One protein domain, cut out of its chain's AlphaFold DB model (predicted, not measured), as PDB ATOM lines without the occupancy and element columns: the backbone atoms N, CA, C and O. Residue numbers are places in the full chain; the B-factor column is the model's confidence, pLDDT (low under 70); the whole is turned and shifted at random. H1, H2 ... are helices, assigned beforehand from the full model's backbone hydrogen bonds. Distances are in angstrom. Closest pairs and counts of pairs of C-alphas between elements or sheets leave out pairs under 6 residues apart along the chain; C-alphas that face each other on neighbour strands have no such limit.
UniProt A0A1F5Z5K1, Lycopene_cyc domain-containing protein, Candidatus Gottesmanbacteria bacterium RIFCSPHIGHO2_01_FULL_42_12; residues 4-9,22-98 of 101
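AT A GLANCE: This is residues 4 to 9 and 22 to 98 of the 101 residues of the protein "Lycopene_cyc domain-containing protein" of Candidatus Gottesmanbacteria bacterium RIFCSPHIGHO2_01_FULL_42_12 (UniProt A0A1F5Z5K1). Look first at H4, the longest helix, and at H3: these two long helices cross at a slant like a lopsided X, running opposite ways, and a long loop of residues 54 to 72 joins them round one end. Short H2 stands crosswise near the start of H3, short H1 lies beside H4 away from H3, and residues 93 to 98 stick out free. The printed part has 83 residues with four named helices, in the order H1, H2, H3, H4, and no named strand; the class is all helix. The whole is loose, with a radius of gyration of the C-alphas of 15.1 A, and elongated, spanning 43 by 25 by 20 A.

IN THESE COORDINATES: Find C-alpha 73 at (153.152, 231.722, 198.787); from there H4, residues 73 to 97, runs 37.0 A to C-alpha 97 at (164.939, 223.044, 164.762). H3, residues 30 to 53, runs 34.2 A from C-alpha 30 at (166.335, 238.441, 179.118). H2 is residues 22 to 28, and H1 is residues 4 to 9.

HOW THE PARTS SIT: H4 touches H3 with residues 76 to 87 alone, at a steep tilt of 45 degrees; look at Val 37 and Pro 80, whose C-alphas are the closest, 5.3 A apart. H2 is close to H4 but not clearly touching, about perpendicular at 88 degrees, with the closest C-alphas, Leu 26 and Tyr 88, 7.7 A apart. H1 is also close to H4 but not clearly touching, with the closest C-alphas, Leu 7 and Phe 78, 6.8 A apart. H1 and H3 are apart. Every O i to N i+4 pair is within hydrogen-bond range in H1; it is 2 of 3 in H2, 19 of 20 in H3 and 19 of 21 in H4.

THE WHOLE: The two farthest C-alphas, of Gly 65 and Gly 98, are 45.4 A apart. Residues 10 to 21 are not printed, and C-alphas 9 and 22 are 19.7 A apart across this cut. The link from H3 to H4 is long; the link from H2 to H3 is tight. Residue 61 has a pLDDT under 70.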
ATOM      1  N   LEU A   4     157.247 222.704 199.150       84.25
ATOM      2  CA  LEU A   4     158.570 223.273 198.886       84.25
ATOM      3  C   LEU A   4     159.588 222.242 198.407       84.25
ATOM      4  O   LEU A   4     160.360 222.518 197.495       84.25
ATOM      5  N   LEU A   5     159.605 221.055 199.018       87.19
ATOM      6  CA  LEU A   5     160.539 220.000 198.627       87.19
ATOM      7  C   LEU A   5     160.224 219.499 197.214       87.19
ATOM      8  O   LEU A   5     161.130 219.292 196.412       87.19
ATOM      9  N   TRP A   6     158.937 219.367 196.890       89.31
ATOM     10  CA  TRP A   6     158.499 219.064 195.533       89.31
ATOM     11  C   TRP A   6     158.954 220.152 194.545       89.31
ATOM     12  O   TRP A   6     159.583 219.843 193.537       89.31
ATOM     13  N   LEU A   7     158.734 221.426 194.874       88.62
ATOM     14  CA  LEU A   7     159.124 222.563 194.040       88.62
ATOM     15  C   LEU A   7     160.647 222.621 193.827       88.62
ATOM     16  O   LEU A   7     161.119 222.800 192.702       88.62
ATOM     17  N   ALA A   8     161.432 222.380 194.878       88.25
ATOM     18  CA  ALA A   8     162.889 222.332 194.808       88.25
ATOM     19  C   ALA A   8     163.396 221.197 193.904       88.25
ATOM     20  O   ALA A   8     164.304 221.413 193.102       88.25
ATOM     21  N   ILE A   9     162.798 220.006 193.987       90.12
ATOM     22  CA  ILE A   9     163.214 218.851 193.179       90.12
ATOM     23  C   ILE A   9     162.809 219.036 191.714       90.12
ATOM     24  O   ILE A   9     163.641 218.883 190.823       90.12
ATOM     25  N   ASN A  22     173.952 227.001 180.449       80.88
ATOM     26  CA  ASN A  22     173.896 228.108 179.492       80.88
ATOM     27  C   ASN A  22     173.321 229.404 180.075       80.88
ATOM     28  O   ASN A  22     172.379 229.990 179.532       80.88
ATOM     29  N   ASN A  23     173.931 229.910 181.153       81.94
ATOM     30  CA  ASN A  23     173.562 231.208 181.735       81.94
ATOM     31  C   ASN A  23     173.548 232.359 180.713       81.94
ATOM     32  O   ASN A  23     172.717 233.259 180.811       81.94
ATOM     33  N   LYS A  24     174.409 232.325 179.689       84.44
ATOM     34  CA  LYS A  24     174.473 233.352 178.639       84.44
ATOM     35  C   LYS A  24     173.152 233.490 177.890       84.44
ATOM     36  O   LYS A  24     172.777 234.602 177.526       84.44
ATOM     37  N   LEU A  25     172.425 232.390 177.692       84.19
ATOM     38  CA  LEU A  25     171.150 232.394 176.980       84.19
ATOM     39  C   LEU A  25     170.081 233.193 177.743       84.19
ATOM     40  O   LEU A  25     169.325 233.943 177.124       84.19
ATOM     41  N   LEU A  26     170.083 233.122 179.079       83.50
ATOM     42  CA  LEU A  26     169.210 233.939 179.933       83.50
ATOM     43  C   LEU A  26     169.497 235.434 179.761       83.50
ATOM     44  O   LEU A  26     168.567 236.229 179.652       83.50
ATOM     45  N   PHE A  27     170.772 235.825 179.684       86.56
ATOM     46  CA  PHE A  27     171.149 237.229 179.501       86.56
ATOM     47  C   PHE A  27     170.834 237.753 178.096       86.56
ATOM     48  O   PHE A  27     170.330 238.870 177.966       86.56
ATOM     49  N   ILE A  28     171.084 236.948 177.057       89.44
ATOM     50  CA  ILE A  28     170.797 237.307 175.660       89.44
ATOM     51  C   ILE A  28     169.290 237.512 175.464       89.44
ATOM     52  O   ILE A  28     168.864 238.539 174.939       89.44
ATOM     53  N   TYR A  29     168.473 236.576 175.951       90.19
ATOM     54  CA  TYR A  29     167.021 236.601 175.774       90.19
ATOM     55  C   TYR A  29     166.271 237.138 176.998       90.19
ATOM     56  O   TYR A  29     165.080 236.871 177.154       90.19
ATOM     57  N   LYS A  30     166.917 237.948 177.851       91.75
ATOM     58  CA  LYS A  30     166.335 238.441 179.118       91.75
ATOM     59  C   LYS A  30     164.943 239.054 178.961       91.75
ATOM     60  O   LYS A  30     164.083 238.882 179.814       91.75
ATOM     61  N   ARG A  31     164.703 239.748 177.843       92.88
ATOM     62  CA  ARG A  31     163.405 240.367 177.537       92.88
ATOM     63  C   ARG A  31     162.308 239.328 177.307       92.88
ATOM     64  O   ARG A  31     161.178 239.585 177.700       92.88
ATOM     65  N   ILE A  32     162.631 238.191 176.692       92.81
ATOM     66  CA  ILE A  32     161.684 237.087 176.490       92.81
ATOM     67  C   ILE A  32     161.342 236.480 177.846       92.81
ATOM     68  O   ILE A  32     160.170 236.429 178.187       92.81
ATOM     69  N   PHE A  33     162.345 236.144 178.663       93.25
ATOM     70  CA  PHE A  33     162.110 235.606 180.008       93.25
ATOM     71  C   PHE A  33     161.244 236.530 180.868       93.25
ATOM     72  O   PHE A  33     160.259 236.076 181.438       93.25
ATOM     73  N   ILE A  34     161.556 237.830 180.908       94.00
ATOM     74  CA  ILE A  34     160.761 238.812 181.661       94.00
ATOM     75  C   ILE A  34     159.320 238.856 181.144       94.00
ATOM     76  O   ILE A  34     158.389 238.798 181.941       94.00
ATOM     77  N   LYS A  35     159.118 238.933 179.823       95.69
ATOM     78  CA  LYS A  35     157.771 238.955 179.236       95.69
ATOM     79  C   LYS A  35     156.993 237.682 179.547       95.69
ATOM     80  O   LYS A  35     155.825 237.789 179.900       95.69
ATOM     81  N   THR A  36     157.621 236.512 179.454       94.81
ATOM     82  CA  THR A  36     156.958 235.241 179.758       94.81
ATOM     83  C   THR A  36     156.600 235.138 181.232       94.81
ATOM     84  O   THR A  36     155.474 234.775 181.532       94.81
ATOM     85  N   VAL A  37     157.506 235.509 182.144       95.31
ATOM     86  CA  VAL A  37     157.243 235.486 183.593       95.31
ATOM     87  C   VAL A  37     156.129 236.463 183.966       95.31
ATOM     88  O   VAL A  37     155.219 236.111 184.711       95.31
ATOM     89  N   ILE A  38     156.160 237.689 183.438       96.00
ATOM     90  CA  ILE A  38     155.096 238.668 183.690       96.00
ATOM     91  C   ILE A  38     153.772 238.167 183.105       96.00
ATOM     92  O   ILE A  38     152.753 238.205 183.786       96.00
ATOM     93  N   GLY A  39     153.786 237.661 181.870       95.94
ATOM     94  CA  GLY A  39     152.603 237.106 181.219       95.94
ATOM     95  C   GLY A  39     152.012 235.926 181.989       95.94
ATOM     96  O   GLY A  39     150.803 235.893 182.208       95.94
ATOM     97  N   SER A  40     152.853 235.002 182.467       94.56
ATOM     98  CA  SER A  40     152.409 233.868 183.277       94.56
ATOM     99  C   SER A  40     151.847 234.325 184.617       94.56
ATOM    100  O   SER A  40     150.808 233.833 185.018       94.56
ATOM    101  N   LEU A  41     152.458 235.303 185.291       94.06
ATOM    102  CA  LEU A  41     151.922 235.823 186.554       94.06
ATOM    103  C   LEU A  41     150.557 236.495 186.359       94.06
ATOM    104  O   LEU A  41     149.628 236.214 187.111       94.06
ATOM    105  N   ILE A  42     150.421 237.348 185.339       95.19
ATOM    106  CA  ILE A  42     149.167 238.061 185.048       95.19
ATOM    107  C   ILE A  42     148.038 237.087 184.705       95.19
ATOM    108  O   ILE A  42     146.891 237.365 185.036       95.19
ATOM    109  N   PHE A  43     148.339 235.968 184.045       94.81
ATOM    110  CA  PHE A  43     147.321 235.001 183.645       94.81
ATOM    111  C   PHE A  43     147.041 233.943 184.720       94.81
ATOM    112  O   PHE A  43     145.884 233.711 185.069       94.81
ATOM    113  N   SER A  44     148.088 233.320 185.266       93.44
ATOM    114  CA  SER A  44     147.968 232.213 186.216       93.44
ATOM    115  C   SER A  44     147.426 232.668 187.564       93.44
ATOM    116  O   SER A  44     146.545 232.007 188.089       93.44
ATOM    117  N   ILE A  45     147.847 233.823 188.101       93.06
ATOM    118  CA  ILE A  45     147.374 234.256 189.428       93.06
ATOM    119  C   ILE A  45     145.845 234.435 189.454       93.06
ATOM    120  O   ILE A  45     145.202 233.840 190.319       93.06
ATOM    121  N   PRO A  46     145.210 235.198 188.538       93.69
ATOM    122  CA  PRO A  46     143.752 235.303 188.523       93.69
ATOM    123  C   PRO A  46     143.066 233.958 188.295       93.69
ATOM    124  O   PRO A  46     142.059 233.677 188.944       93.69
ATOM    125  N   TRP A  47     143.608 233.130 187.397       94.44
ATOM    126  CA  TRP A  47     143.059 231.810 187.112       94.44
ATOM    127  C   TRP A  47     143.071 230.903 188.346       94.44
ATOM    128  O   TRP A  47     142.052 230.290 188.669       94.44
ATOM    129  N   ASP A  48     144.178 230.870 189.081       91.88
ATOM    130  CA  ASP A  48     144.333 230.038 190.270       91.88
ATOM    131  C   ASP A  48     143.443 230.543 191.409       91.88
ATOM    132  O   ASP A  48     142.771 229.744 192.062       91.88
ATOM    133  N   ILE A  49     143.342 231.866 191.602       92.25
ATOM    134  CA  ILE A  49     142.418 232.464 192.582       92.25
ATOM    135  C   ILE A  49     140.976 232.050 192.273       92.25
ATOM    136  O   ILE A  49     140.242 231.637 193.172       92.25
ATOM    137  N   ILE A  50     140.550 232.159 191.011       93.69
ATOM    138  CA  ILE A  50     139.201 231.757 190.593       93.69
ATOM    139  C   ILE A  50     139.007 230.258 190.825       93.69
ATOM    140  O   ILE A  50     137.977 229.857 191.368       93.69
ATOM    141  N   SER A  51     139.993 229.437 190.474       93.00
ATOM    142  CA  SER A  51     139.925 227.977 190.586       93.00
ATOM    143  C   SER A  51     139.807 227.505 192.037       93.00
ATOM    144  O   SER A  51     139.012 226.610 192.326       93.00
ATOM    145  N   VAL A  52     140.521 228.145 192.969       91.88
ATOM    146  CA  VAL A  52     140.387 227.871 194.411       91.88
ATOM    147  C   VAL A  52     139.028 228.323 194.929       91.88
ATOM    148  O   VAL A  52     138.345 227.564 195.615       91.88
ATOM    149  N   LYS A  53     138.584 229.534 194.573       90.25
ATOM    150  CA  LYS A  53     137.291 230.072 195.034       90.25
ATOM    151  C   LYS A  53     136.096 229.271 194.532       90.25
ATOM    152  O   LYS A  53     135.091 229.159 195.228       90.25
ATOM    153  N   THR A  54     136.201 228.724 193.327       94.00
ATOM    154  CA  THR A  54     135.167 227.890 192.704       94.00
ATOM    155  C   THR A  54     135.281 226.418 193.080       94.00
ATOM    156  O   THR A  54     134.485 225.623 192.587       94.00
ATOM    157  N   ASN A  55     136.211 226.046 193.971       90.94
ATOM    158  CA  ASN A  55     136.417 224.662 194.403       90.94
ATOM    159  C   ASN A  55     136.777 223.702 193.248       90.94
ATOM    160  O   ASN A  55     136.598 222.491 193.355       90.94
ATOM    161  N   ILE A  56     137.298 224.237 192.139       92.81
ATOM    162  CA  ILE A  56     137.807 223.455 191.002       92.81
ATOM    163  C   ILE A  56     139.207 222.922 191.321       92.81
ATOM    164  O   ILE A  56     139.574 221.830 190.886       92.81
ATOM    165  N   TRP A  57     139.991 223.688 192.086       88.75
ATOM    166  CA  TRP A  57     141.366 223.358 192.435       88.75
ATOM    167  C   TRP A  57     141.634 223.514 193.930       88.75
ATOM    168  O   TRP A  57     141.136 224.436 194.574       88.75
ATOM    169  N   TYR A  58     142.477 222.633 194.466       85.81
ATOM    170  CA  TYR A  58     142.848 222.616 195.874       85.81
ATOM    171  C   TYR A  58     144.355 222.472 196.032       85.81
ATOM    172  O   TYR A  58     144.996 221.676 195.347       85.81
ATOM    173  N   PHE A  59     144.909 223.201 196.999       82.88
ATOM    174  CA  PHE A  59     146.315 223.091 197.363       82.88
ATOM    175  C   PHE A  59     146.517 222.095 198.509       82.88
ATOM    176  O   PHE A  59     145.675 222.010 199.409       82.88
ATOM    177  N   PRO A  60     147.633 221.345 198.511       76.88
ATOM    178  CA  PRO A  60     147.923 220.396 199.575       76.88
ATOM    179  C   PRO A  60     148.088 221.111 200.922       76.88
ATOM    180  O   PRO A  60     148.619 222.214 200.991       76.88
ATOM    181  N   GLY A  61     147.699 220.450 202.016       69.69
ATOM    182  CA  GLY A  61     147.819 221.005 203.374       69.69
ATOM    183  C   GLY A  61     149.257 221.183 203.881       69.69
ATOM    184  O   GLY A  61     149.464 221.831 204.898       69.69
ATOM    185  N   ASN A  62     150.256 220.645 203.172       77.19
ATOM    186  CA  ASN A  62     151.679 220.730 203.533       77.19
ATOM    187  C   ASN A  62     152.381 221.936 202.880       77.19
ATOM    188  O   ASN A  62     153.472 221.794 202.309       77.19
ATOM    189  N   THR A  63     151.732 223.095 202.925       80.62
ATOM    190  CA  THR A  63     152.329 224.392 202.582       80.62
ATOM    191  C   THR A  63     152.941 225.027 203.835       80.62
ATOM    192  O   THR A  63     152.740 224.554 204.952       80.62
ATOM    193  N   LEU A  64     153.670 226.128 203.672       76.50
ATOM    194  CA  LEU A  64     154.197 226.970 204.749       76.50
ATOM    195  C   LEU A  64     153.094 227.601 205.619       76.50
ATOM    196  O   LEU A  64     153.393 228.261 206.610       76.50
ATOM    197  N   GLY A  65     151.822 227.445 205.241       78.12
ATOM    198  CA  GLY A  65     150.665 228.010 205.933       78.12
ATOM    199  C   GLY A  65     150.382 229.473 205.586       78.12
ATOM    200  O   GLY A  65     149.290 229.959 205.867       78.12
ATOM    201  N   TRP A  66     151.315 230.175 204.935       82.56
ATOM    202  CA  TRP A  66     151.105 231.543 204.463       82.56
ATOM    203  C   TRP A  66     150.371 231.546 203.125       82.56
ATOM    204  O   TRP A  66     150.756 230.838 202.193       82.56
ATOM    205  N   LYS A  67     149.320 232.364 203.033       86.88
ATOM    206  CA  LYS A  67     148.510 232.521 201.825       86.88
ATOM    207  C   LYS A  67     148.355 233.988 201.455       86.88
ATOM    208  O   LYS A  67     148.181 234.835 202.328       86.88
ATOM    209  N   ILE A  68     148.368 234.271 200.159       86.06
ATOM    210  CA  ILE A  68     148.069 235.577 199.573       86.06
ATOM    211  C   ILE A  68     146.913 235.360 198.597       86.06
ATOM    212  O   ILE A  68     147.032 234.557 197.678       86.06
ATOM    213  N   PHE A  69     145.784 236.045 198.803       85.88
ATOM    214  CA  PHE A  69     144.553 235.844 198.016       85.88
ATOM    215  C   PHE A  69     144.130 234.365 197.900       85.88
ATOM    216  O   PHE A  69     143.787 233.899 196.820       85.88
ATOM    217  N   ASP A  70     144.186 233.626 199.012       84.75
ATOM    218  CA  ASP A  70     143.881 232.185 199.108       84.75
ATOM    219  C   ASP A  70     144.877 231.236 198.414       84.75
ATOM    220  O   ASP A  70     144.773 230.016 198.578       84.75
ATOM    221  N   LEU A  71     145.897 231.773 197.740       88.50
ATOM    222  CA  LEU A  71     146.986 231.004 197.143       88.50
ATOM    223  C   LEU A  71     148.164 230.857 198.115       88.50
ATOM    224  O   LEU A  71     148.566 231.848 198.730       88.50
ATOM    225  N   PRO A  72     148.760 229.660 198.256       90.69
ATOM    226  CA  PRO A  72     150.012 229.492 198.986       90.69
ATOM    227  C   PRO A  72     151.128 230.359 198.393       90.69
ATOM    228  O   PRO A  72     151.220 230.509 197.174       90.69
ATOM    229  N   VAL A  73     152.006 230.902 199.239       89.31
ATOM    230  CA  VAL A  73     153.152 231.722 198.787       89.31
ATOM    231  C   VAL A  73     154.049 230.954 197.811       89.31
ATOM    232  O   VAL A  73     154.632 231.532 196.898       89.31
ATOM    233  N   GLU A  74     154.127 229.639 197.969       89.25
ATOM    234  CA  GLU A  74     154.876 228.745 197.097       89.25
ATOM    235  C   GLU A  74     154.411 228.796 195.635       89.25
ATOM    236  O   GLU A  74     155.247 228.656 194.745       89.25
ATOM    237  N   GLU A  75     153.132 229.078 195.370       90.56
ATOM    238  CA  GLU A  75     152.602 229.190 194.001       90.56
ATOM    239  C   GLU A  75     153.222 230.389 193.265       90.56
ATOM    240  O   GLU A  75     153.617 230.308 192.100       90.56
ATOM    241  N   PHE A  76     153.436 231.491 193.986       90.19
ATOM    242  CA  PHE A  76     154.091 232.687 193.455       90.19
ATOM    243  C   PHE A  76     155.576 232.462 193.139       90.19
ATOM    244  O   PHE A  76     156.159 233.228 192.373       90.19
ATOM    245  N   ILE A  77     156.190 231.421 193.709       90.88
ATOM    246  CA  ILE A  77     157.561 230.993 193.402       90.88
ATOM    247  C   ILE A  77     157.547 229.983 192.248       90.88
ATOM    248  O   ILE A  77     158.384 230.053 191.343       90.88
ATOM    249  N   PHE A  78     156.576 229.070 192.252       92.38
ATOM    250  CA  PHE A  78     156.392 228.059 191.221       92.38
ATOM    251  C   PHE A  78     156.176 228.685 189.841       92.38
ATOM    252  O   PHE A  78     156.899 228.330 188.908       92.38
ATOM    253  N   ILE A  79     155.251 229.645 189.716       94.19
ATOM    254  CA  ILE A  79     154.882 230.244 188.424       94.19
ATOM    255  C   ILE A  79     156.120 230.807 187.688       94.19
ATOM    256  O   ILE A  79     156.364 230.399 186.547       94.19
ATOM    257  N   PRO A  80     156.964 231.672 188.294       94.00
ATOM    258  CA  PRO A  80     158.192 232.143 187.653       94.00
ATOM    259  C   PRO A  80     159.185 231.026 187.323       94.00
ATOM    260  O   PRO A  80     159.776 231.040 186.244       94.00
ATOM    261  N   MET A  81     159.386 230.061 188.226       93.38
ATOM    262  CA  MET A  81     160.347 228.975 188.002       93.38
ATOM    263  C   MET A  81     159.930 228.097 186.821       93.38
ATOM    264  O   MET A  81     160.748 227.820 185.940       93.38
ATOM    265  N   ALA A  82     158.653 227.726 186.755       93.56
ATOM    266  CA  ALA A  82     158.081 226.982 185.644       93.56
ATOM    267  C   ALA A  82     158.180 227.773 184.332       93.56
ATOM    268  O   ALA A  82     158.676 227.246 183.334       93.56
ATOM    269  N   ALA A  83     157.803 229.056 184.343       94.56
ATOM    270  CA  ALA A  83     157.895 229.924 183.174       94.56
ATOM    271  C   ALA A  83     159.328 230.009 182.624       94.56
ATOM    272  O   ALA A  83     159.532 229.905 181.412       94.56
ATOM    273  N   ILE A  84     160.335 230.149 183.494       92.62
ATOM    274  CA  ILE A  84     161.744 230.208 183.084       92.62
ATOM    275  C   ILE A  84     162.189 228.873 182.481       92.62
ATOM    276  O   ILE A  84     162.756 228.862 181.388       92.62
ATOM    277  N   VAL A  85     161.916 227.747 183.145       92.56
ATOM    278  CA  VAL A  85     162.324 226.421 182.652       92.56
ATOM    279  C   VAL A  85     161.695 226.126 181.287       92.56
ATOM    280  O   VAL A  85     162.406 225.771 180.346       92.56
ATOM    281  N   VAL A  86     160.386 226.353 181.138       93.06
ATOM    282  CA  VAL A  86     159.667 226.132 179.874       93.06
ATOM    283  C   VAL A  86     160.174 227.064 178.772       93.06
ATOM    284  O   VAL A  86     160.427 226.610 177.654       93.06
ATOM    285  N   THR A  87     160.394 228.349 179.075       93.19
ATOM    286  CA  THR A  87     160.949 229.311 178.105       93.19
ATOM    287  C   THR A  87     162.328 228.869 177.630       93.19
ATOM    288  O   THR A  87     162.601 228.870 176.431       93.19
ATOM    289  N   TYR A  88     163.197 228.444 178.548       91.56
ATOM    290  CA  TYR A  88     164.541 228.003 178.204       91.56
ATOM    291  C   TYR A  88     164.529 226.763 177.304       91.56
ATOM    292  O   TYR A  88     165.203 226.747 176.272       91.56
ATOM    293  N   ILE A  89     163.727 225.751 177.651       90.00
ATOM    294  CA  ILE A  89     163.568 224.542 176.830       90.00
ATOM    295  C   ILE A  89     163.050 224.920 175.438       90.00
ATOM    296  O   ILE A  89     163.606 224.473 174.435       90.00
ATOM    297  N   THR A  90     162.049 225.799 175.369       91.38
ATOM    298  CA  THR A  90     161.470 226.274 174.105       91.38
ATOM    299  C   THR A  90     162.516 226.966 173.231       91.38
ATOM    300  O   THR A  90     162.606 226.670 172.042       91.38
ATOM    301  N   LEU A  91     163.363 227.827 173.804       90.25
ATOM    302  CA  LEU A  91     164.431 228.510 173.065       90.25
ATOM    303  C   LEU A  91     165.501 227.538 172.547       90.25
ATOM    304  O   LEU A  91     165.963 227.680 171.413       90.25
ATOM    305  N   ILE A  92     165.894 226.538 173.343       88.62
ATOM    306  CA  ILE A  92     166.852 225.515 172.897       88.62
ATOM    307  C   ILE A  92     166.279 224.699 171.745       88.62
ATOM    308  O   ILE A  92     166.965 224.487 170.743       88.62
ATOM    309  N   LEU A  93     165.035 224.239 171.880       87.69
ATOM    310  CA  LEU A  93     164.377 223.455 170.843       87.69
ATOM    311  C   LEU A  93     164.179 224.298 169.580       87.69
ATOM    312  O   LEU A  93     164.551 223.850 168.500       87.69
ATOM    313  N   GLY A  94     163.717 225.542 169.712       86.94
ATOM    314  CA  GLY A  94     163.584 226.472 168.592       86.94
ATOM    315  C   GLY A  94     164.904 226.663 167.844       86.94
ATOM    316  O   GLY A  94     164.955 226.497 166.627       86.94
ATOM    317  N   LYS A  95     166.010 226.871 168.572       84.31
ATOM    318  CA  LYS A  95     167.348 226.974 167.975       84.31
ATOM    319  C   LYS A  95     167.789 225.681 167.282       84.31
ATOM    320  O   LYS A  95     168.397 225.754 166.218       84.31
ATOM    321  N   LYS A  96     167.494 224.510 167.861       84.75
ATOM    322  CA  LYS A  96     167.845 223.198 167.287       84.75
ATOM    323  C   LYS A  96     167.083 222.907 165.991       84.75
ATOM    324  O   LYS A  96     167.667 222.345 165.072       84.75
ATOM    325  N   TYR A  97     165.812 223.298 165.915       86.19
ATOM    326  CA  TYR A  97     164.939 223.044 164.762       86.19
ATOM    327  C   TYR A  97     164.831 224.230 163.787       86.19
ATOM    328  O   TYR A  97     164.047 224.180 162.846       86.19
ATOM    329  N   GLY A  98     165.620 225.293 163.978       75.06
ATOM    330  CA  GLY A  98     165.668 226.442 163.067       75.06
ATOM    331  C   GLY A  98     164.463 227.388 163.146       75.06
ATOM    332  O   GLY A  98     164.314 228.254 162.286       75.06
TER     333      GLY A  98